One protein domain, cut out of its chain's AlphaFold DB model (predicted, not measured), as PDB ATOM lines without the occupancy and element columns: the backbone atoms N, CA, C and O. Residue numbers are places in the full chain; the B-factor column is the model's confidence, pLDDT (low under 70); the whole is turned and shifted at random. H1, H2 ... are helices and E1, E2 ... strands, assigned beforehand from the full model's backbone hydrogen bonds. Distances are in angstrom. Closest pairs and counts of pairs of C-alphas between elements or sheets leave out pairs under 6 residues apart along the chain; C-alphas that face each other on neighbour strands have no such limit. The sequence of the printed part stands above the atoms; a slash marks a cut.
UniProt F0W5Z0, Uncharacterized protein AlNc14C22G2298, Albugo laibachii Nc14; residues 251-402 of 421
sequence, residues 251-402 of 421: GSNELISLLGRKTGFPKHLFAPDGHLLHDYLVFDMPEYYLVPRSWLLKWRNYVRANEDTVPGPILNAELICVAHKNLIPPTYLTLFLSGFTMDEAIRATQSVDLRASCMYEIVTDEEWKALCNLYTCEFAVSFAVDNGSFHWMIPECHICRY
ATOM      1  N   GLY A 251     152.839 264.571 156.926       81.38
ATOM      2  CA  GLY A 251     153.992 264.102 157.705       81.38
ATOM      3  C   GLY A 251     154.010 262.585 157.965       81.38
ATOM      4  O   GLY A 251     154.812 262.121 158.771       81.38
ATOM      5  N   SER A 252     153.147 261.812 157.296       89.50
ATOM      6  CA  SER A 252     153.061 260.354 157.416       89.50
ATOM      7  C   SER A 252     154.256 259.684 156.735       89.50
ATOM      8  O   SER A 252     154.540 259.902 155.552       89.50
ATOM      9  N   ASN A 253     154.947 258.820 157.481       91.06
ATOM     10  CA  ASN A 253     156.054 258.021 156.955       91.06
ATOM     11  C   ASN A 253     155.579 257.036 155.877       91.06
ATOM     12  O   ASN A 253     156.325 256.721 154.947       91.06
ATOM     13  N   GLU A 254     154.330 256.592 155.975       92.50
ATOM     14  CA  GLU A 254     153.657 255.685 155.050       92.50
ATOM     15  C   GLU A 254     153.501 256.360 153.681       92.50
ATOM     16  O   GLU A 254     153.971 255.837 152.669       92.50
ATOM     17  N   LEU A 255     152.964 257.585 153.643       93.50
ATOM     18  CA  LEU A 255     152.849 258.344 152.394       93.50
ATOM     19  C   LEU A 255     154.216 258.730 151.821       93.50
ATOM     20  O   LEU A 255     154.406 258.680 150.605       93.50
ATOM     21  N   ILE A 256     155.205 259.049 152.661       92.88
ATOM     22  CA  ILE A 256     156.580 259.314 152.202       92.88
ATOM     23  C   ILE A 256     157.196 258.056 151.560       92.88
ATOM     24  O   ILE A 256     157.812 258.136 150.489       92.88
ATOM     25  N   SER A 257     156.993 256.881 152.165       91.19
ATOM     26  CA  SER A 257     157.423 255.585 151.625       91.19
ATOM     27  C   SER A 257     156.746 255.282 150.284       91.19
ATOM     28  O   SER A 257     157.421 254.947 149.301       91.19
ATOM     29  N   LEU A 258     155.427 255.476 150.199       93.81
ATOM     30  CA  LEU A 258     154.643 255.286 148.979       93.81
ATOM     31  C   LEU A 258     155.060 256.249 147.855       93.81
ATOM     32  O   LEU A 258     155.131 255.860 146.681       93.81
ATOM     33  N   LEU A 259     155.398 257.497 148.198       93.25
ATOM     34  CA  LEU A 259     155.895 258.501 147.258       93.25
ATOM     35  C   LEU A 259     157.195 258.029 146.588       93.25
ATOM     36  O   LEU A 259     157.363 258.182 145.374       93.25
ATOM     37  N   GLY A 260     158.115 257.452 147.367       90.12
ATOM     38  CA  GLY A 260     159.413 256.954 146.903       90.12
ATOM     39  C   GLY A 260     159.381 255.588 146.204       90.12
ATOM     40  O   GLY A 260     160.372 255.199 145.577       90.12
ATOM     41  N   ARG A 261     158.269 254.852 146.291       91.56
ATOM     42  CA  ARG A 261     158.148 253.481 145.780       91.56
ATOM     43  C   ARG A 261     158.169 253.419 144.252       91.56
ATOM     44  O   ARG A 261     157.467 254.163 143.574       91.56
ATOM     45  N   LYS A 262     158.964 252.486 143.711       88.12
ATOM     46  CA  LYS A 262     159.096 252.230 142.260       88.12
ATOM     47  C   LYS A 262     158.509 250.893 141.805       88.12
ATOM     48  O   LYS A 262     158.198 250.745 140.632       88.12
ATOM     49  N   THR A 263     158.389 249.931 142.717       84.75
ATOM     50  CA  THR A 263     157.994 248.540 142.434       84.75
ATOM     51  C   THR A 263     156.497 248.374 142.180       84.75
ATOM     52  O   THR A 263     156.103 247.402 141.552       84.75
ATOM     53  N   GLY A 264     155.664 249.316 142.638       87.44
ATOM     54  CA  GLY A 264     154.202 249.227 142.542       87.44
ATOM     55  C   GLY A 264     153.547 248.305 143.579       87.44
ATOM     56  O   GLY A 264     152.350 248.070 143.499       87.44
ATOM     57  N   PHE A 265     154.315 247.781 144.537       90.00
ATOM     58  CA  PHE A 265     153.845 246.957 145.657       90.00
ATOM     59  C   PHE A 265     154.812 247.072 146.852       90.00
ATOM     60  O   PHE A 265     155.995 247.395 146.639       90.00
ATOM     61  N   PRO A 266     154.354 246.862 148.103       88.88
ATOM     62  CA  PRO A 266     155.198 246.983 149.288       88.88
ATOM     63  C   PRO A 266     156.241 245.860 149.355       88.88
ATOM     64  O   PRO A 266     156.002 244.734 148.927       88.88
ATOM     65  N   LYS A 267     157.426 246.158 149.905       81.81
ATOM     66  CA  LYS A 267     158.557 245.207 149.937       81.81
ATOM     67  C   LYS A 267     158.281 243.950 150.764       81.81
ATOM     68  O   LYS A 267     158.862 242.920 150.472       81.81
ATOM     69  N   HIS A 268     157.432 244.062 151.781       77.94
ATOM     70  CA  HIS A 268     157.065 242.969 152.680       77.94
ATOM     71  C   HIS A 268     155.860 242.160 152.178       77.94
ATOM     72  O   HIS A 268     155.371 241.306 152.904       77.94
ATOM     73  N   LEU A 269     155.373 242.411 150.953       80.19
ATOM     74  CA  LEU A 269     154.335 241.569 150.350       80.19
ATOM     75  C   LEU A 269     154.834 240.130 150.131       80.19
ATOM     76  O   LEU A 269     154.068 239.178 150.252       80.19
ATOM     77  N   PHE A 270     156.127 239.986 149.838       72.88
ATOM     78  CA  PHE A 270     156.790 238.703 149.637       72.88
ATOM     79  C   PHE A 270     157.863 238.493 150.703       72.88
ATOM     80  O   PHE A 270     158.545 239.437 151.117       72.88
ATOM     81  N   ALA A 271     158.024 237.244 151.121       59.84
ATOM     82  CA  ALA A 271     159.172 236.796 151.879       59.84
ATOM     83  C   ALA A 271     160.462 236.910 151.027       59.84
ATOM     84  O   ALA A 271     160.400 237.049 149.799       59.84
ATOM     85  N   PRO A 272     161.657 236.895 151.650       56.97
ATOM     86  CA  PRO A 272     162.933 237.058 150.942       56.97
ATOM     87  C   PRO A 272     163.198 236.019 149.841       56.97
ATOM     88  O   PRO A 272     164.022 236.260 148.961       56.97
ATOM     89  N   ASP A 273     162.520 234.874 149.901       55.84
ATOM     90  CA  ASP A 273     162.559 233.780 148.927       55.84
ATOM     91  C   ASP A 273     161.635 234.000 147.711       55.84
ATOM     92  O   ASP A 273     161.672 233.217 146.764       55.84
ATOM     93  N   GLY A 274     160.857 235.089 147.693       58.91
ATOM     94  CA  GLY A 274     159.970 235.462 146.592       58.91
ATOM     95  C   GLY A 274     158.570 234.851 146.665       58.91
ATOM     96  O   GLY A 274     157.750 235.140 145.795       58.91
ATOM     97  N   HIS A 275     158.266 234.056 147.694       61.78
ATOM     98  CA  HIS A 275     156.906 233.593 147.967       61.78
ATOM     99  C   HIS A 275     156.117 234.665 148.728       61.78
ATOM    100  O   HIS A 275     156.706 235.526 149.383       61.78
ATOM    101  N   LEU A 276     154.780 234.668 148.630       65.75
ATOM    102  CA  LEU A 276     153.956 235.521 149.497       65.75
ATOM    103  C   LEU A 276     154.303 235.224 150.957       65.75
ATOM    104  O   LEU A 276     154.609 234.078 151.282       65.75
ATOM    105  N   LEU A 277     154.289 236.256 151.809       59.66
ATOM    106  CA  LEU A 277     154.741 236.150 153.196       59.66
ATOM    107  C   LEU A 277     154.096 234.928 153.887       59.66
ATOM    108  O   LEU A 277     152.894 234.905 154.145       59.66
ATOM    109  N   HIS A 278     154.909 233.904 154.143       51.62
ATOM    110  CA  HIS A 278     154.537 232.678 154.839       51.62
ATOM    111  C   HIS A 278     155.230 232.717 156.206       51.62
ATOM    112  O   HIS A 278     156.428 232.988 156.277       51.62
ATOM    113  N   ASP A 279     154.495 232.439 157.281       45.56
ATOM    114  CA  ASP A 279     155.073 232.048 158.575       45.56
ATOM    115  C   ASP A 279     155.938 233.082 159.319       45.56
ATOM    116  O   ASP A 279     156.986 232.773 159.890       45.56
ATOM    117  N   TYR A 280     155.431 234.302 159.473       47.22
ATOM    118  CA  TYR A 280     155.644 234.980 160.752       47.22
ATOM    119  C   TYR A 280     154.357 234.852 161.548       47.22
ATOM    120  O   TYR A 280     153.280 235.005 160.986       47.22
ATOM    121  N   LEU A 281     154.477 234.538 162.839       45.25
ATOM    122  CA  LEU A 281     153.405 234.494 163.840       45.25
ATOM    123  C   LEU A 281     152.753 235.883 164.005       45.25
ATOM    124  O   LEU A 281     152.818 236.497 165.069       45.25
ATOM    125  N   VAL A 282     152.193 236.426 162.930       48.69
ATOM    126  CA  VAL A 282     151.419 237.654 162.921       48.69
ATOM    127  C   VAL A 282     149.997 237.212 163.221       48.69
ATOM    128  O   VAL A 282     149.357 236.540 162.422       48.69
ATOM    129  N   PHE A 283     149.533 237.527 164.427       51.09
ATOM    130  CA  PHE A 283     148.161 237.245 164.853       51.09
ATOM    131  C   PHE A 283     147.115 238.029 164.035       51.09
ATOM    132  O   PHE A 283     145.938 237.692 164.104       51.09
ATOM    133  N   ASP A 284     147.553 239.019 163.248       59.47
ATOM    134  CA  ASP A 284     146.737 239.790 162.312       59.47
ATOM    135  C   ASP A 284     147.136 239.508 160.857       59.47
ATOM    136  O   ASP A 284     148.294 239.634 160.457       59.47
ATOM    137  N   MET A 285     146.139 239.157 160.054       67.06
ATOM    138  CA  MET A 285     146.256 238.942 158.616       67.06
ATOM    139  C   MET A 285     146.584 240.272 157.924       67.06
ATOM    140  O   MET A 285     145.741 241.171 157.965       67.06
ATOM    141  N   PRO A 286     147.754 240.442 157.279       78.75
ATOM    142  CA  PRO A 286     148.065 241.703 156.620       78.75
ATOM    143  C   PRO A 286     147.113 241.922 155.436       78.75
ATOM    144  O   PRO A 286     147.071 241.125 154.492       78.75
ATOM    145  N   GLU A 287     146.343 243.008 155.506       89.62
ATOM    146  CA  GLU A 287     145.428 243.453 154.456       89.62
ATOM    147  C   GLU A 287     146.121 244.470 153.542       89.62
ATOM    148  O   GLU A 287     146.825 245.384 153.985       89.62
ATOM    149  N   TYR A 288     145.907 244.314 152.239       94.00
ATOM    150  CA  TYR A 288     146.444 245.186 151.207       94.00
ATOM    151  C   TYR A 288     145.325 245.736 150.339       94.00
ATOM    152  O   TYR A 288     144.337 245.055 150.074       94.00
ATOM    153  N   TYR A 289     145.519 246.948 149.829       95.81
ATOM    154  CA  TYR A 289     144.534 247.667 149.027       95.81
ATOM    155  C   TYR A 289     145.071 247.966 147.629       95.81
ATOM    156  O   TYR A 289     146.280 248.067 147.405       95.81
ATOM    157  N   LEU A 290     144.156 248.130 146.674       95.00
ATOM    158  CA  LEU A 290     144.477 248.521 145.307       95.00
ATOM    159  C   LEU A 290     144.215 250.011 145.077       95.00
ATOM    160  O   LEU A 290     143.133 250.525 145.369       95.00
ATOM    161  N   VAL A 291     145.200 250.685 144.479       95.44
ATOM    162  CA  VAL A 291     145.091 252.085 144.050       95.44
ATOM    163  C   VAL A 291     145.446 252.194 142.566       95.44
ATOM    164  O   VAL A 291     146.467 251.634 142.149       95.44
ATOM    165  N   PRO A 292     144.679 252.933 141.744       93.75
ATOM    166  CA  PRO A 292     145.008 253.110 140.338       93.75
ATOM    167  C   PRO A 292     146.381 253.773 140.181       93.75
ATOM    168  O   PRO A 292     146.653 254.854 140.714       93.75
ATOM    169  N   ARG A 293     147.256 253.161 139.383       92.44
ATOM    170  CA  ARG A 293     148.607 253.666 139.099       92.44
ATOM    171  C   ARG A 293     148.569 255.047 138.451       92.44
ATOM    172  O   ARG A 293     149.426 255.888 138.717       92.44
ATOM    173  N   SER A 294     147.575 255.285 137.599       92.31
ATOM    174  CA  SER A 294     147.348 256.579 136.950       92.31
ATOM    175  C   SER A 294     147.055 257.688 137.968       92.31
ATOM    176  O   SER A 294     147.553 258.805 137.817       92.31
ATOM    177  N   TRP A 295     146.316 257.369 139.032       94.62
ATOM    178  CA  TRP A 295     146.037 258.279 140.138       94.62
ATOM    179  C   TRP A 295     147.295 258.542 140.972       94.62
ATOM    180  O   TRP A 295     147.668 259.699 141.161       94.62
ATOM    181  N   LEU A 296     148.022 257.490 141.374       94.62
ATOM    182  CA  LEU A 296     149.266 257.642 142.142       94.62
ATOM    183  C   LEU A 296     150.345 258.410 141.373       94.62
ATOM    184  O   LEU A 296     151.130 259.138 141.974       94.62
ATOM    185  N   LEU A 297     150.401 258.278 140.045       94.06
ATOM    186  CA  LEU A 297     151.307 259.069 139.215       94.06
ATOM    187  C   LEU A 297     150.972 260.565 139.283       94.06
ATOM    188  O   LEU A 297     151.872 261.371 139.521       94.06
ATOM    189  N   LYS A 298     149.689 260.927 139.133       94.75
ATOM    190  CA  LYS A 298     149.226 262.316 139.285       94.75
ATOM    191  C   LYS A 298     149.513 262.840 140.686       94.75
ATOM    192  O   LYS A 298     150.067 263.923 140.823       94.75
ATOM    193  N   TRP A 299     149.217 262.048 141.715       95.69
ATOM    194  CA  TRP A 299     149.503 262.392 143.106       95.69
ATOM    195  C   TRP A 299     150.999 262.656 143.324       95.69
ATOM    196  O   TRP A 299     151.365 263.719 143.818       95.69
ATOM    197  N   ARG A 300     151.886 261.763 142.863       95.38
ATOM    198  CA  ARG A 300     153.346 261.949 142.953       95.38
ATOM    199  C   ARG A 300     153.820 263.209 142.230       95.38
ATOM    200  O   ARG A 300     154.683 263.910 142.757       95.38
ATOM    201  N   ASN A 301     153.303 263.489 141.033       94.62
ATOM    202  CA  ASN A 301     153.672 264.682 140.264       94.62
ATOM    203  C   ASN A 301     153.190 265.962 140.943       94.62
ATOM    204  O   ASN A 301     153.931 266.944 140.991       94.62
ATOM    205  N   TYR A 302     151.991 265.922 141.510       94.44
ATOM    206  CA  TYR A 302     151.414 267.029 142.246       94.44
ATOM    207  C   TYR A 302     152.196 267.323 143.533       94.44
ATOM    208  O   TYR A 302     152.688 268.439 143.692       94.44
ATOM    209  N   VAL A 303     152.420 266.316 144.388       93.44
ATOM    210  CA  VAL A 303     153.186 266.429 145.648       93.44
ATOM    211  C   VAL A 303     154.617 266.918 145.410       93.44
ATOM    212  O   VAL A 303     155.135 267.720 146.181       93.44
ATOM    213  N   ARG A 304     155.263 266.481 144.321       91.94
ATOM    214  CA  ARG A 304     156.617 266.926 143.936       91.94
ATOM    215  C   ARG A 304     156.650 268.284 143.232       91.94
ATOM    216  O   ARG A 304     157.728 268.728 142.845       91.94
ATOM    217  N   ALA A 305     155.496 268.921 143.043       89.50
ATOM    218  CA  ALA A 305     155.340 270.164 142.297       89.50
ATOM    219  C   ALA A 305     155.918 270.125 140.872       89.50
ATOM    220  O   ALA A 305     156.431 271.121 140.361       89.50
ATOM    221  N   ASN A 306     155.818 268.960 140.229       89.25
ATOM    222  CA  ASN A 306     156.061 268.815 138.795       89.25
ATOM    223  C   ASN A 306     154.832 269.255 137.986       89.25
ATOM    224  O   ASN A 306     154.969 269.707 136.852       89.25
ATOM    225  N   GLU A 307     153.642 269.109 138.571       89.94
ATOM    226  CA  GLU A 307     152.353 269.500 138.002       89.94
ATOM    227  C   GLU A 307     151.500 270.189 139.078       89.94
ATOM    228  O   GLU A 307     151.619 269.881 140.264       89.94
ATOM    229  N   ASP A 308     150.616 271.104 138.674       88.81
ATOM    230  CA  ASP A 308     149.717 271.837 139.586       88.81
ATOM    231  C   ASP A 308     148.311 271.223 139.685       88.81
ATOM    232  O   ASP A 308     147.433 271.759 140.355       88.81
ATOM    233  N   THR A 309     148.086 270.081 139.030       92.12
ATOM    234  CA  THR A 309     146.775 269.422 139.013       92.12
ATOM    235  C   THR A 309     146.641 268.466 140.194       92.12
ATOM    236  O   THR A 309     147.356 267.468 140.264       92.12
ATOM    237  N   VAL A 310     145.692 268.736 141.092       92.00
ATOM    238  CA  VAL A 310     145.333 267.833 142.199       92.00
ATOM    239  C   VAL A 310     144.833 266.493 141.624       92.00
ATOM    240  O   VAL A 310     144.049 266.505 140.671       92.00
ATOM    241  N   PRO A 311     145.236 265.328 142.170       93.25
ATOM    242  CA  PRO A 311     144.890 264.019 141.597       93.25
ATOM    243  C   PRO A 311     143.389 263.676 141.619       93.25
ATOM    244  O   PRO A 311     142.962 262.816 140.848       93.25
ATOM    245  N   GLY A 312     142.585 264.364 142.438       93.44
ATOM    246  CA  GLY A 312     141.156 264.087 142.614       93.44
ATOM    247  C   GLY A 312     140.896 262.869 143.514       93.44
ATOM    248  O   GLY A 312     141.813 262.428 144.208       93.44
ATOM    249  N   PRO A 313     139.669 262.323 143.534       95.56
ATOM    250  CA  PRO A 313     139.330 261.149 144.342       95.56
ATOM    251  C   PRO A 313     139.974 259.862 143.806       95.56
ATOM    252  O   PRO A 313     140.237 259.744 142.606       95.56
ATOM    253  N   ILE A 314     140.189 258.886 144.690       95.56
ATOM    254  CA  ILE A 314     140.603 257.527 144.317       95.56
ATOM    255  C   ILE A 314     139.355 256.757 143.873       95.56
ATOM    256  O   ILE A 314     138.422 256.581 144.659       95.56
ATOM    257  N   LEU A 315     139.344 256.306 142.616       92.38
ATOM    258  CA  LEU A 315     138.201 255.643 141.983       92.38
ATOM    259  C   LEU A 315     138.558 254.200 141.622       92.38
ATOM    260  O   LEU A 315     139.443 253.975 140.800       92.38
ATOM    261  N   ASN A 316     137.841 253.246 142.216       91.12
ATOM    262  CA  ASN A 316     138.046 251.806 142.018       91.12
ATOM    263  C   ASN A 316     136.793 251.099 141.473       91.12
ATOM    264  O   ASN A 316     136.788 249.876 141.337       91.12
ATOM    265  N   ALA A 317     135.722 251.836 141.154       87.25
ATOM    266  CA  ALA A 317     134.461 251.249 140.702       87.25
ATOM    267  C   ALA A 317     134.584 250.401 139.422       87.25
ATOM    268  O   ALA A 317     133.772 249.503 139.212       87.25
ATOM    269  N   GLU A 318     135.606 250.632 138.590       85.81
ATOM    270  CA  GLU A 318     135.859 249.817 137.392       85.81
ATOM    271  C   GLU A 318     136.210 248.356 137.708       85.81
ATOM    272  O   GLU A 318     136.011 247.483 136.865       85.81
ATOM    273  N   LEU A 319     136.675 248.072 138.931       88.75
ATOM    274  CA  LEU A 319     136.939 246.712 139.391       88.75
ATOM    275  C   LEU A 319     135.666 245.986 139.830       88.75
ATOM    276  O   LEU A 319     135.721 244.799 140.122       88.75
ATOM    277  N   ILE A 320     134.512 246.652 139.892       89.00
ATOM    278  CA  ILE A 320     133.270 246.045 140.366       89.00
ATOM    279  C   ILE A 320     132.340 245.770 139.193       89.00
ATOM    280  O   ILE A 320     131.949 246.655 138.433       89.00
ATOM    281  N   CYS A 321     131.919 244.513 139.070       87.69
ATOM    282  CA  CYS A 321     130.904 244.119 138.113       87.69
ATOM    283  C   CYS A 321     129.598 244.869 138.403       87.69
ATOM    284  O   CYS A 321     128.951 244.643 139.426       87.69
ATOM    285  N   VAL A 322     129.161 245.718 137.471       85.06
ATOM    286  CA  VAL A 322     127.938 246.523 137.634       85.06
ATOM    287  C   VAL A 322     126.705 245.651 137.891       85.06
ATOM    288  O   VAL A 322     125.867 246.030 138.714       85.06
ATOM    289  N   ALA A 323     126.615 244.496 137.221       87.75
ATOM    290  CA  ALA A 323     125.478 243.582 137.302       87.75
ATOM    291  C   ALA A 323     125.475 242.747 138.592       87.75
ATOM    292  O   ALA A 323     124.455 242.672 139.269       87.75
ATOM    293  N   HIS A 324     126.613 242.145 138.944       87.50
ATOM    294  CA  HIS A 324     126.691 241.170 140.038       87.50
ATOM    295  C   HIS A 324     127.206 241.755 141.355       87.50
ATOM    296  O   HIS A 324     127.191 241.057 142.360       87.50
ATOM    297  N   LYS A 325     127.690 243.005 141.349       88.38
ATOM    298  CA  LYS A 325     128.332 243.677 142.497       88.38
ATOM    299  C   LYS A 325     129.532 242.914 143.079       88.38
ATOM    300  O   LYS A 325     129.926 243.152 144.212       88.38
ATOM    301  N   ASN A 326     130.126 242.047 142.264       91.19
ATOM    302  CA  ASN A 326     131.280 241.216 142.592       91.19
ATOM    303  C   ASN A 326     132.549 241.765 141.928       91.19
ATOM    304  O   ASN A 326     132.473 242.455 140.907       91.19
ATOM    305  N   LEU A 327     133.712 241.424 142.477       90.38
ATOM    306  CA  LEU A 327     135.013 241.903 142.025       90.38
ATOM    307  C   LEU A 327     135.411 241.290 140.675       90.38
ATOM    308  O   LEU A 327     135.325 240.083 140.465       90.38
ATOM    309  N   ILE A 328     135.907 242.108 139.761       88.50
ATOM    310  CA  ILE A 328     136.598 241.700 138.541       88.50
ATOM    311  C   ILE A 328     138.066 242.102 138.741       88.50
ATOM    312  O   ILE A 328     138.450 243.217 138.384       88.50
ATOM    313  N   PRO A 329     138.892 241.245 139.371       86.12
ATOM    314  CA  PRO A 329     140.270 241.609 139.659       86.12
ATOM    315  C   PRO A 329     141.075 241.682 138.353       86.12
ATOM    316  O   PRO A 329     140.856 240.854 137.460       86.12
ATOM    317  N   PRO A 330     142.048 242.605 138.230       87.81
ATOM    318  CA  PRO A 330     142.928 242.627 137.072       87.81
ATOM    319  C   PRO A 330     143.674 241.294 136.949       87.81
ATOM    320  O   PRO A 330     144.350 240.859 137.885       87.81
ATOM    321  N   THR A 331     143.574 240.642 135.789       86.06
ATOM    322  CA  THR A 331     144.128 239.293 135.573       86.06
ATOM    323  C   THR A 331     145.621 239.225 135.887       86.06
ATOM    324  O   THR A 331     146.084 238.260 136.492       86.06
ATOM    325  N   TYR A 332     146.375 240.274 135.544       87.62
ATOM    326  CA  TYR A 332     147.811 240.330 135.817       87.62
ATOM    327  C   TYR A 332     148.110 240.382 137.323       87.62
ATOM    328  O   TYR A 332     149.080 239.779 137.763       87.62
ATOM    329  N   LEU A 333     147.276 241.043 138.135       89.25
ATOM    330  CA  LEU A 333     147.458 241.040 139.589       89.25
ATOM    331  C   LEU A 333     147.179 239.664 140.175       89.25
ATOM    332  O   LEU A 333     147.912 239.231 141.051       89.25
ATOM    333  N   THR A 334     146.166 238.957 139.665       88.50
ATOM    334  CA  THR A 334     145.900 237.580 140.107       88.50
ATOM    335  C   THR A 334     147.106 236.684 139.823       88.50
ATOM    336  O   THR A 334     147.576 236.006 140.724       88.50
ATOM    337  N   LEU A 335     147.657 236.726 138.602       87.94
ATOM    338  CA  LEU A 335     148.854 235.952 138.248       87.94
ATOM    339  C   LEU A 335     150.061 236.344 139.107       87.94
ATOM    340  O   LEU A 335     150.763 235.479 139.615       87.94
ATOM    341  N   PHE A 336     150.288 237.643 139.298       89.00
ATOM    342  CA  PHE A 336     151.375 238.137 140.137       89.00
ATOM    343  C   PHE A 336     151.273 237.618 141.578       89.00
ATOM    344  O   PHE A 336     152.237 237.076 142.111       89.00
ATOM    345  N   LEU A 337     150.090 237.716 142.189       89.25
ATOM    346  CA  LEU A 337     149.848 237.220 143.543       89.25
ATOM    347  C   LEU A 337     149.912 235.683 143.622       89.25
ATOM    348  O   LEU A 337     150.272 235.145 144.661       89.25
ATOM    349  N   SER A 338     149.651 234.965 142.525       85.50
ATOM    350  CA  SER A 338     149.881 233.515 142.414       85.50
ATOM    351  C   SER A 338     151.361 233.118 142.242       85.50
ATOM    352  O   SER A 338     151.639 231.930 142.083       85.50
ATOM    353  N   GLY A 339     152.308 234.065 142.249       83.69
ATOM    354  CA  GLY A 339     153.753 233.791 142.242       83.69
ATOM    355  C   GLY A 339     154.486 234.067 140.925       83.69
ATOM    356  O   GLY A 339     155.680 233.795 140.828       83.69
ATOM    357  N   PHE A 340     153.816 234.616 139.907       85.44
ATOM    358  CA  PHE A 340     154.503 235.096 138.701       85.44
ATOM    359  C   PHE A 340     155.211 236.424 138.982       85.44
ATOM    360  O   PHE A 340     154.730 237.240 139.768       85.44
ATOM    361  N   THR A 341     156.311 236.718 138.284       86.81
ATOM    362  CA  THR A 341     156.875 238.075 138.350       86.81
ATOM    363  C   THR A 341     155.909 239.086 137.723       86.81
ATOM    364  O   THR A 341     155.144 238.757 136.812       86.81
ATOM    365  N   MET A 342     155.950 240.347 138.169       86.06
ATOM    366  CA  MET A 342     155.065 241.399 137.641       86.06
ATOM    367  C   MET A 342     155.179 241.524 136.113       86.06
ATOM    368  O   MET A 342     154.175 241.648 135.414       86.06
ATOM    369  N   ASP A 343     156.397 241.427 135.577       86.25
ATOM    370  CA  ASP A 343     156.635 241.506 134.139       86.25
ATOM    371  C   ASP A 343     156.070 240.295 133.376       86.25
ATOM    372  O   ASP A 343     155.542 240.455 132.275       86.25
ATOM    373  N   GLU A 344     156.157 239.083 133.934       88.00
ATOM    374  CA  GLU A 344     155.545 237.882 133.348       88.00
ATOM    375  C   GLU A 344     154.024 237.965 133.364       88.00
ATOM    376  O   GLU A 344     153.390 237.720 132.338       88.00
ATOM    377  N   ALA A 345     153.450 238.368 134.496       86.94
ATOM    378  CA  ALA A 345     152.016 238.507 134.663       86.94
ATOM    379  C   ALA A 345     151.425 239.545 133.697       86.94
ATOM    380  O   ALA A 345     150.398 239.294 133.061       86.94
ATOM    381  N   ILE A 346     152.099 240.689 133.528       84.94
ATOM    382  CA  ILE A 346     151.713 241.710 132.548       84.94
ATOM    383  C   ILE A 346     151.844 241.154 131.125       84.94
ATOM    384  O   ILE A 346     150.902 241.258 130.347       84.94
ATOM    385  N   ARG A 347     152.970 240.522 130.759       84.81
ATOM    386  CA  ARG A 347     153.144 239.944 129.409       84.81
ATOM    387  C   ARG A 347     152.084 238.895 129.075       84.81
ATOM    388  O   ARG A 347     151.573 238.894 127.960       84.81
ATOM    389  N   ALA A 348     151.724 238.043 130.033       82.06
ATOM    390  CA  ALA A 348     150.709 237.004 129.857       82.06
ATOM    391  C   ALA A 348     149.297 237.566 129.610       82.06
ATOM    392  O   ALA A 348     148.436 236.867 129.085       82.06
ATOM    393  N   THR A 349     149.058 238.827 129.974       78.44
ATOM    394  CA  THR A 349     147.737 239.471 129.943       78.44
ATOM    395  C   THR A 349     147.657 240.645 128.966       78.44
ATOM    396  O   THR A 349     146.571 241.166 128.721       78.44
ATOM    397  N   GLN A 350     148.776 241.028 128.339       69.62
ATOM    398  CA  GLN A 350     148.861 242.100 127.338       69.62
ATOM    399  C   GLN A 350     147.953 241.882 126.115       69.62
ATOM    400  O   GLN A 350     147.597 242.851 125.449       69.62
ATOM    401  N   SER A 351     147.541 240.643 125.827       57.81
ATOM    402  CA  SER A 351     146.589 240.319 124.756       57.81
ATOM    403  C   SER A 351     145.125 240.641 125.095       57.81
ATOM    404  O   SER A 351     144.292 240.625 124.192       57.81
ATOM    405  N   VAL A 352     144.805 240.956 126.359       57.72
ATOM    406  CA  VAL A 352     143.436 241.160 126.873       57.72
ATOM    407  C   VAL A 352     143.195 242.629 127.274       57.72
ATOM    408  O   VAL A 352     142.590 242.924 128.294       57.72
ATOM    409  N   ASP A 353     143.637 243.581 126.445       51.69
ATOM    410  CA  ASP A 353     143.222 244.997 126.552       51.69
ATOM    411  C   ASP A 353     143.793 245.786 127.762       51.69
ATOM    412  O   ASP A 353     143.173 246.710 128.295       51.69
ATOM    413  N   LEU A 354     145.026 245.483 128.191       56.25
ATOM    414  CA  LEU A 354     145.729 246.283 129.206       56.25
ATOM    415  C   LEU A 354     146.147 247.656 128.656       56.25
ATOM    416  O   LEU A 354     147.263 247.860 128.173       56.25
ATOM    417  N   ARG A 355     145.263 248.649 128.778       57.41
ATOM    418  CA  ARG A 355     145.660 250.060 128.698       57.41
ATOM    419  C   ARG A 355     146.434 250.426 129.964       57.41
ATOM    420  O   ARG A 355     146.040 250.061 131.065       57.41
ATOM    421  N   ALA A 356     147.490 251.230 129.830       52.16
ATOM    422  CA  ALA A 356     148.271 251.728 130.972       52.16
ATOM    423  C   ALA A 356     147.420 252.461 132.037       52.16
ATOM    424  O   ALA A 356     147.840 252.575 133.186       52.16
ATOM    425  N   SER A 357     146.226 252.942 131.664       52.44
ATOM    426  CA  SER A 357     145.240 253.557 132.559       52.44
ATOM    427  C   SER A 357     144.587 252.585 133.547       52.44
ATOM    428  O   SER A 357     144.116 253.059 134.572       52.44
ATOM    429  N   CYS A 358     144.596 251.278 133.263       72.44
ATOM    430  CA  CYS A 358     143.936 250.229 134.054       72.44
ATOM    431  C   CYS A 358     144.915 249.463 134.964       72.44
ATOM    432  O   CYS A 358     144.601 248.390 135.474       72.44
ATOM    433  N   MET A 359     146.144 249.968 135.111       88.00
ATOM    434  CA  MET A 359     147.137 249.401 136.021       88.00
ATOM    435  C   MET A 359     146.890 249.903 137.443       88.00
ATOM    436  O   MET A 359     146.626 251.085 137.655       88.00
ATOM    437  N   TYR A 360     147.088 249.018 138.405       92.12
ATOM    438  CA  TYR A 360     146.970 249.232 139.841       92.12
ATOM    439  C   TYR A 360     148.304 248.985 140.543       92.12
ATOM    440  O   TYR A 360     149.096 248.137 140.118       92.12
ATOM    441  N   GLU A 361     148.533 249.732 141.616       94.25
ATOM    442  CA  GLU A 361     149.584 249.478 142.598       94.25
ATOM    443  C   GLU A 361     148.960 248.936 143.888       94.25
ATOM    444  O   GLU A 361     147.835 249.296 144.245       94.25
ATOM    445  N   ILE A 362     149.707 248.073 144.573       95.06
ATOM    446  CA  ILE A 362     149.342 247.507 145.871       95.06
ATOM    447  C   ILE A 362     149.897 248.429 146.959       95.06
ATOM    448  O   ILE A 362     151.079 248.802 146.927       95.06
ATOM    449  N   VAL A 363     149.053 248.783 147.921       95.12
ATOM    450  CA  VAL A 363     149.410 249.587 149.096       95.12
ATOM    451  C   VAL A 363     149.055 248.832 150.373       95.12
ATOM    452  O   VAL A 363     148.194 247.950 150.348       95.12
ATOM    453  N   THR A 364     149.737 249.141 151.472       93.38
ATOM    454  CA  THR A 364     149.405 248.558 152.782       93.38
ATOM    455  C   THR A 364     148.135 249.185 153.354       93.38
ATOM    456  O   THR A 364     147.690 250.237 152.887       93.38
ATOM    457  N   ASP A 365     147.557 248.562 154.377       93.06
ATOM    458  CA  ASP A 365     146.433 249.129 155.127       93.06
ATOM    459  C   ASP A 365     146.748 250.523 155.705       93.06
ATOM    460  O   ASP A 365     145.949 251.453 155.576       93.06
ATOM    461  N   GLU A 366     147.944 250.729 156.258       93.19
ATOM    462  CA  GLU A 366     148.342 252.023 156.822       93.19
ATOM    463  C   GLU A 366     148.475 253.099 155.739       93.19
ATOM    464  O   GLU A 366     148.050 254.240 155.930       93.19
ATOM    465  N   GLU A 367     149.013 252.739 154.573       94.88
ATOM    466  CA  GLU A 367     149.101 253.636 153.420       94.88
ATOM    467  C   GLU A 367     147.727 253.989 152.864       94.88
ATOM    468  O   GLU A 367     147.475 255.150 152.539       94.88
ATOM    469  N   TRP A 368     146.833 253.004 152.767       95.31
ATOM    470  CA  TRP A 368     145.458 253.211 152.332       95.31
ATOM    471  C   TRP A 368     144.711 254.153 153.276       95.31
ATOM    472  O   TRP A 368     144.126 255.141 152.828       95.31
ATOM    473  N   LYS A 369     144.798 253.920 154.590       94.50
ATOM    474  CA  LYS A 369     144.227 254.807 155.613       94.50
ATOM    475  C   LYS A 369     144.801 256.217 155.512       94.50
ATOM    476  O   LYS A 369     144.044 257.187 155.526       94.50
ATOM    477  N   ALA A 370     146.117 256.348 155.353       94.88
ATOM    478  CA  ALA A 370     146.759 257.649 155.200       94.88
ATOM    479  C   ALA A 370     146.298 258.382 153.926       94.88
ATOM    480  O   ALA A 370     146.072 259.592 153.967       94.88
ATOM    481  N   LEU A 371     146.087 257.666 152.816       95.50
ATOM    482  CA  LEU A 371     145.499 258.232 151.601       95.50
ATOM    483  C   LEU A 371     144.051 258.679 151.832       95.50
ATOM    484  O   LEU A 371     143.713 259.807 151.477       95.50
ATOM    485  N   CYS A 372     143.211 257.850 152.454       94.19
ATOM    486  CA  CYS A 372     141.802 258.184 152.674       94.19
ATOM    487  C   CYS A 372     141.582 259.282 153.730       94.19
ATOM    488  O   CYS A 372     140.544 259.939 153.718       94.19
ATOM    489  N   ASN A 373     142.569 259.549 154.591       93.62
ATOM    490  CA  ASN A 373     142.561 260.718 155.475       93.62
ATOM    491  C   ASN A 373     142.708 262.045 154.708       93.62
ATOM    492  O   ASN A 373     142.281 263.084 155.204       93.62
ATOM    493  N   LEU A 374     143.321 262.021 153.519       93.19
ATOM    494  CA  LEU A 374     143.616 263.218 152.720       93.19
ATOM    495  C   LEU A 374     142.764 263.324 151.450       93.19
ATOM    496  O   LEU A 374     142.557 264.420 150.932       93.19
ATOM    497  N   TYR A 375     142.281 262.198 150.930       94.94
ATOM    498  CA  TYR A 375     141.554 262.124 149.672       94.94
ATOM    499  C   TYR A 375     140.279 261.313 149.836       94.94
ATOM    500  O   TYR A 375     140.243 260.299 150.523       94.94
ATOM    501  N   THR A 376     139.226 261.719 149.131       93.69
ATOM    502  CA  THR A 376     138.022 260.899 149.034       93.69
ATOM    503  C   THR A 376     138.334 259.603 148.289       93.69
ATOM    504  O   THR A 376     138.793 259.625 147.143       93.69
ATOM    505  N   CYS A 377     138.046 258.483 148.940       92.25
ATOM    506  CA  CYS A 377     138.119 257.141 148.382       92.25
ATOM    507  C   CYS A 377     136.692 256.677 148.062       92.25
ATOM    508  O   CYS A 377     135.856 256.631 148.959       92.25
ATOM    509  N   GLU A 378     136.389 256.364 146.798       89.38
ATOM    510  CA  GLU A 378     135.049 255.902 146.406       89.38
ATOM    511  C   GLU A 378     134.765 254.499 146.949       89.38
ATOM    512  O   GLU A 378     133.741 254.262 147.587       89.38
ATOM    513  N   PHE A 379     135.673 253.561 146.673       86.25
ATOM    514  CA  PHE A 379     135.476 252.153 146.975       86.25
ATOM    515  C   PHE A 379     136.807 251.478 147.315       86.25
ATOM    516  O   PHE A 379     137.791 251.607 146.582       86.25
ATOM    517  N   ALA A 380     136.846 250.756 148.432       92.12
ATOM    518  CA  ALA A 380     138.020 250.004 148.847       92.12
ATOM    519  C   ALA A 380     138.006 248.616 148.195       92.12
ATOM    520  O   ALA A 380     137.052 247.858 148.357       92.12
ATOM    521  N   VAL A 381     139.064 248.289 147.456       93.50
ATOM    522  CA  VAL A 381     139.295 246.934 146.946       93.50
ATOM    523  C   VAL A 381     140.530 246.396 147.637       93.50
ATOM    524  O   VAL A 381     141.622 246.928 147.424       93.50
ATOM    525  N   SER A 382     140.345 245.359 148.448       94.19
ATOM    526  CA  SER A 382     141.403 244.774 149.262       94.19
ATOM    527  C   SER A 382     141.478 243.254 149.168       94.19
ATOM    528  O   SER A 382     140.545 242.570 148.727       94.19
ATOM    529  N   PHE A 383     142.629 242.730 149.573       93.44
ATOM    530  CA  PHE A 383     142.882 241.311 149.765       93.44
ATOM    531  C   PHE A 383     143.727 241.098 151.021       93.44
ATOM    532  O   PHE A 383     144.559 241.934 151.369       93.44
ATOM    533  N   ALA A 384     143.532 239.958 151.672       91.19
ATOM    534  CA  ALA A 384     144.374 239.491 152.764       91.19
ATOM    535  C   ALA A 384     145.341 238.417 152.257       91.19
ATOM    536  O   ALA A 384     145.033 237.705 151.296       91.19
ATOM    537  N   VAL A 385     146.499 238.293 152.900       85.00
ATOM    538  CA  VAL A 385     147.444 237.197 152.649       85.00
ATOM    539  C   VAL A 385     147.423 236.247 153.842       85.00
ATOM    540  O   VAL A 385     147.768 236.657 154.945       85.00
ATOM    541  N   ASP A 386     147.020 234.997 153.608       81.19
ATOM    542  CA  ASP A 386     146.950 233.911 154.586       81.19
ATOM    543  C   ASP A 386     147.765 232.705 154.146       81.19
ATOM    544  O   ASP A 386     147.547 232.189 153.053       81.19
ATOM    545  N   ASN A 387     148.686 232.244 154.998       74.31
ATOM    546  CA  ASN A 387     149.500 231.050 154.759       74.31
ATOM    547  C   ASN A 387     150.051 230.994 153.319       74.31
ATOM    548  O   ASN A 387     149.804 230.040 152.580       74.31
ATOM    549  N   GLY A 388     150.705 232.077 152.880       72.25
ATOM    550  CA  GLY A 388     151.284 232.196 151.534       72.25
ATOM    551  C   GLY A 388     150.286 232.225 150.370       72.25
ATOM    552  O   GLY A 388     150.699 232.195 149.212       72.25
ATOM    553  N   SER A 389     148.988 232.294 150.653       81.44
ATOM    554  CA  SER A 389     147.901 232.441 149.685       81.44
ATOM    555  C   SER A 389     147.228 233.798 149.861       81.44
ATOM    556  O   SER A 389     147.282 234.393 150.929       81.44
ATOM    557  N   PHE A 390     146.594 234.322 148.815       88.31
ATOM    558  CA  PHE A 390     145.844 235.575 148.907       88.31
ATOM    559  C   PHE A 390     144.341 235.328 148.768       88.31
ATOM    560  O   PHE A 390     143.904 234.444 148.028       88.31
ATOM    561  N   HIS A 391     143.551 236.153 149.447       90.06
ATOM    562  CA  HIS A 391     142.096 236.086 149.451       90.06
ATOM    563  C   HIS A 391     141.514 237.483 149.250       90.06
ATOM    564  O   HIS A 391     141.743 238.378 150.062       90.06
ATOM    565  N   TRP A 392     140.757 237.687 148.170       92.38
ATOM    566  CA  TRP A 392     140.020 238.935 147.967       92.38
ATOM    567  C   TRP A 392     138.929 239.091 149.025       92.38
ATOM    568  O   TRP A 392     138.178 238.154 149.286       92.38
ATOM    569  N   MET A 393     138.790 240.300 149.568       91.62
ATOM    570  CA  MET A 393     137.755 240.602 150.563       91.62
ATOM    571  C   MET A 393     136.351 240.682 149.945       91.62
ATOM    572  O   MET A 393     135.345 240.560 150.641       91.62
ATOM    573  N   ILE A 394     136.275 240.865 148.624       90.88
ATOM    574  CA  ILE A 394     135.033 240.873 147.848       90.88
ATOM    575  C   ILE A 394     135.023 239.642 146.940       90.88
ATOM    576  O   ILE A 394     136.004 239.429 146.219       90.88
ATOM    577  N   PRO A 395     133.925 238.861 146.905       90.38
ATOM    578  CA  PRO A 395     133.819 237.698 146.034       90.38
ATOM    579  C   PRO A 395     134.064 238.053 144.569       90.38
ATOM    580  O   PRO A 395     133.562 239.058 144.057       90.38
ATOM    581  N   GLU A 396     134.815 237.206 143.873       90.25
ATOM    582  CA  GLU A 396     135.097 237.406 142.459       90.25
ATOM    583  C   GLU A 396     133.870 237.105 141.586       90.25
ATOM    584  O   GLU A 396     133.088 236.178 141.801       90.25
ATOM    585  N   CYS A 397     133.711 237.879 140.522       87.81
ATOM    586  CA  CYS A 397     132.655 237.712 139.546       87.81
ATOM    587  C   CYS A 397     133.041 236.641 138.516       87.81
ATOM    588  O   CYS A 397     133.465 236.965 137.407       87.81
ATOM    589  N   HIS A 398     132.837 235.363 138.833       80.19
ATOM    590  CA  HIS A 398     133.198 234.257 137.931       80.19
ATOM    591  C   HIS A 398     132.461 234.272 136.576       80.19
ATOM    592  O   HIS A 398     133.006 233.800 135.584       80.19
ATOM    593  N   ILE A 399     131.267 234.872 136.504       77.56
ATOM    594  CA  ILE A 399     130.486 234.995 135.259       77.56
ATOM    595  C   ILE A 399     131.201 235.938 134.279       77.56
ATOM    596  O   ILE A 399     131.592 235.541 133.185       77.56
ATOM    597  N   CYS A 400     131.442 237.185 134.691       71.62
ATOM    598  CA  CYS A 400     132.099 238.183 133.839       71.62
ATOM    599  C   CYS A 400     133.612 237.965 133.687       71.62
ATOM    600  O   CYS A 400     134.174 238.411 132.692       71.62
ATOM    601  N   ARG A 401     134.269 237.273 134.631       62.53
ATOM    602  CA  ARG A 401     135.707 236.958 134.562       62.53
ATOM    603  C   ARG A 401     136.038 235.916 133.492       62.53
ATOM    604  O   ARG A 401     137.107 235.995 132.898       62.53
ATOM    605  N   TYR A 402     135.135 234.964 133.237       54.72
ATOM    606  CA  TYR A 402     135.375 233.844 132.317       54.72
ATOM    607  C   TYR A 402     134.475 233.826 131.072       54.72
ATOM    608  O   TYR A 402     134.728 233.041 130.162       54.72
TER     609      TYR A 402
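What this domain is: This is residues 251 to 402 of the 421 residues of the protein "Uncharacterized protein AlNc14C22G2298" of Albugo laibachii Nc14 (UniProt F0W5Z0). What does the eye meet first? A strongly twisted, curled sheet of four strands runs through the body; H5 packs on one face, H3 of the helical hairpin H3 and H4 is at the opposite face beside the strands, and H1 and H2 gather near edge strand E2. How is it made up? The 152 printed residues hold six named helices and four named strands, in the order H1 E1 H2 H3 H4 E2 H5 E3 E4 H6; the class is mixed, helices and strands, with under half of the residues in named elements, and the sheet, E2 E1 E3 E4, is antiparallel throughout. How large is it? It is compact and rounded, with a radius of gyration of the C-alphas of 15.6 A and spans of 40 by 39 by 28 A.

Where its parts are: Where does the first half run? H1 is residues 253 to 260, beginning at C-alpha 253 (156.054, 258.021, 156.955). E1, residues 287 to 292, measures 17.1 A, and H2, residues 293 to 303, 15.1 A. H3 is residues 331 to 337 and H4 residues 342 to 349. What follows? E2, residues 360 to 364, measures 13.2 A, and H5, residues 365 to 374, 14.6 A. E3 is residues 382 to 386, 13.3 A, and E4 residues 389 to 392. H6, residues 398 to 402, ends at C-alpha 402 (135.375, 233.844, 132.317).

How they stand to each other: How do the strands pair? N 289 and O 363 of E1 and E2 are 2.9 A apart, as are N 288 and O 383 of E1 and E3, within hydrogen-bond range; in the hairpin E3 and E4, N 386 and O 389 are 2.8 A apart. E2, H5 and E3 form a split strand-helix-strand unit, two strands running the same way with E1 between them, and its crossover is right-handed. Where are the helices? H5 stands up from the sheet over E2, at a height of 9.5 A, and touches H1 at the C-alphas of Glu 367 and Glu 254, 5.3 A apart. H3, on the opposite face, lies over none of the strands and touches H4 at a shallow tilt of 31 degrees, opposite ways, with the C-alphas of Tyr 332 and Ala 345 closest at 4.7 A. H2 is on the sheet, its Arg 293 C-alpha 4.8 A from that of Tyr 360, while H1 only grazes the sheet and H6 is not on it. Are the helix backbones complete? Each O i to N i+4 pair is within range in H1, H2, H3, H4 and H6; H5 has 5 of 6.

The domain as a whole: How far does it reach? The farthest C-alphas, Leu 281 and Asp 308, are 44.7 A apart; the printed part has no cut. Which links are long? H1 to E1 has 26 residues and H2 to H3 has 27. Where is confidence low? The pLDDT is under 70 at residues 271 to 285, 350 to 357 and 401 to 402.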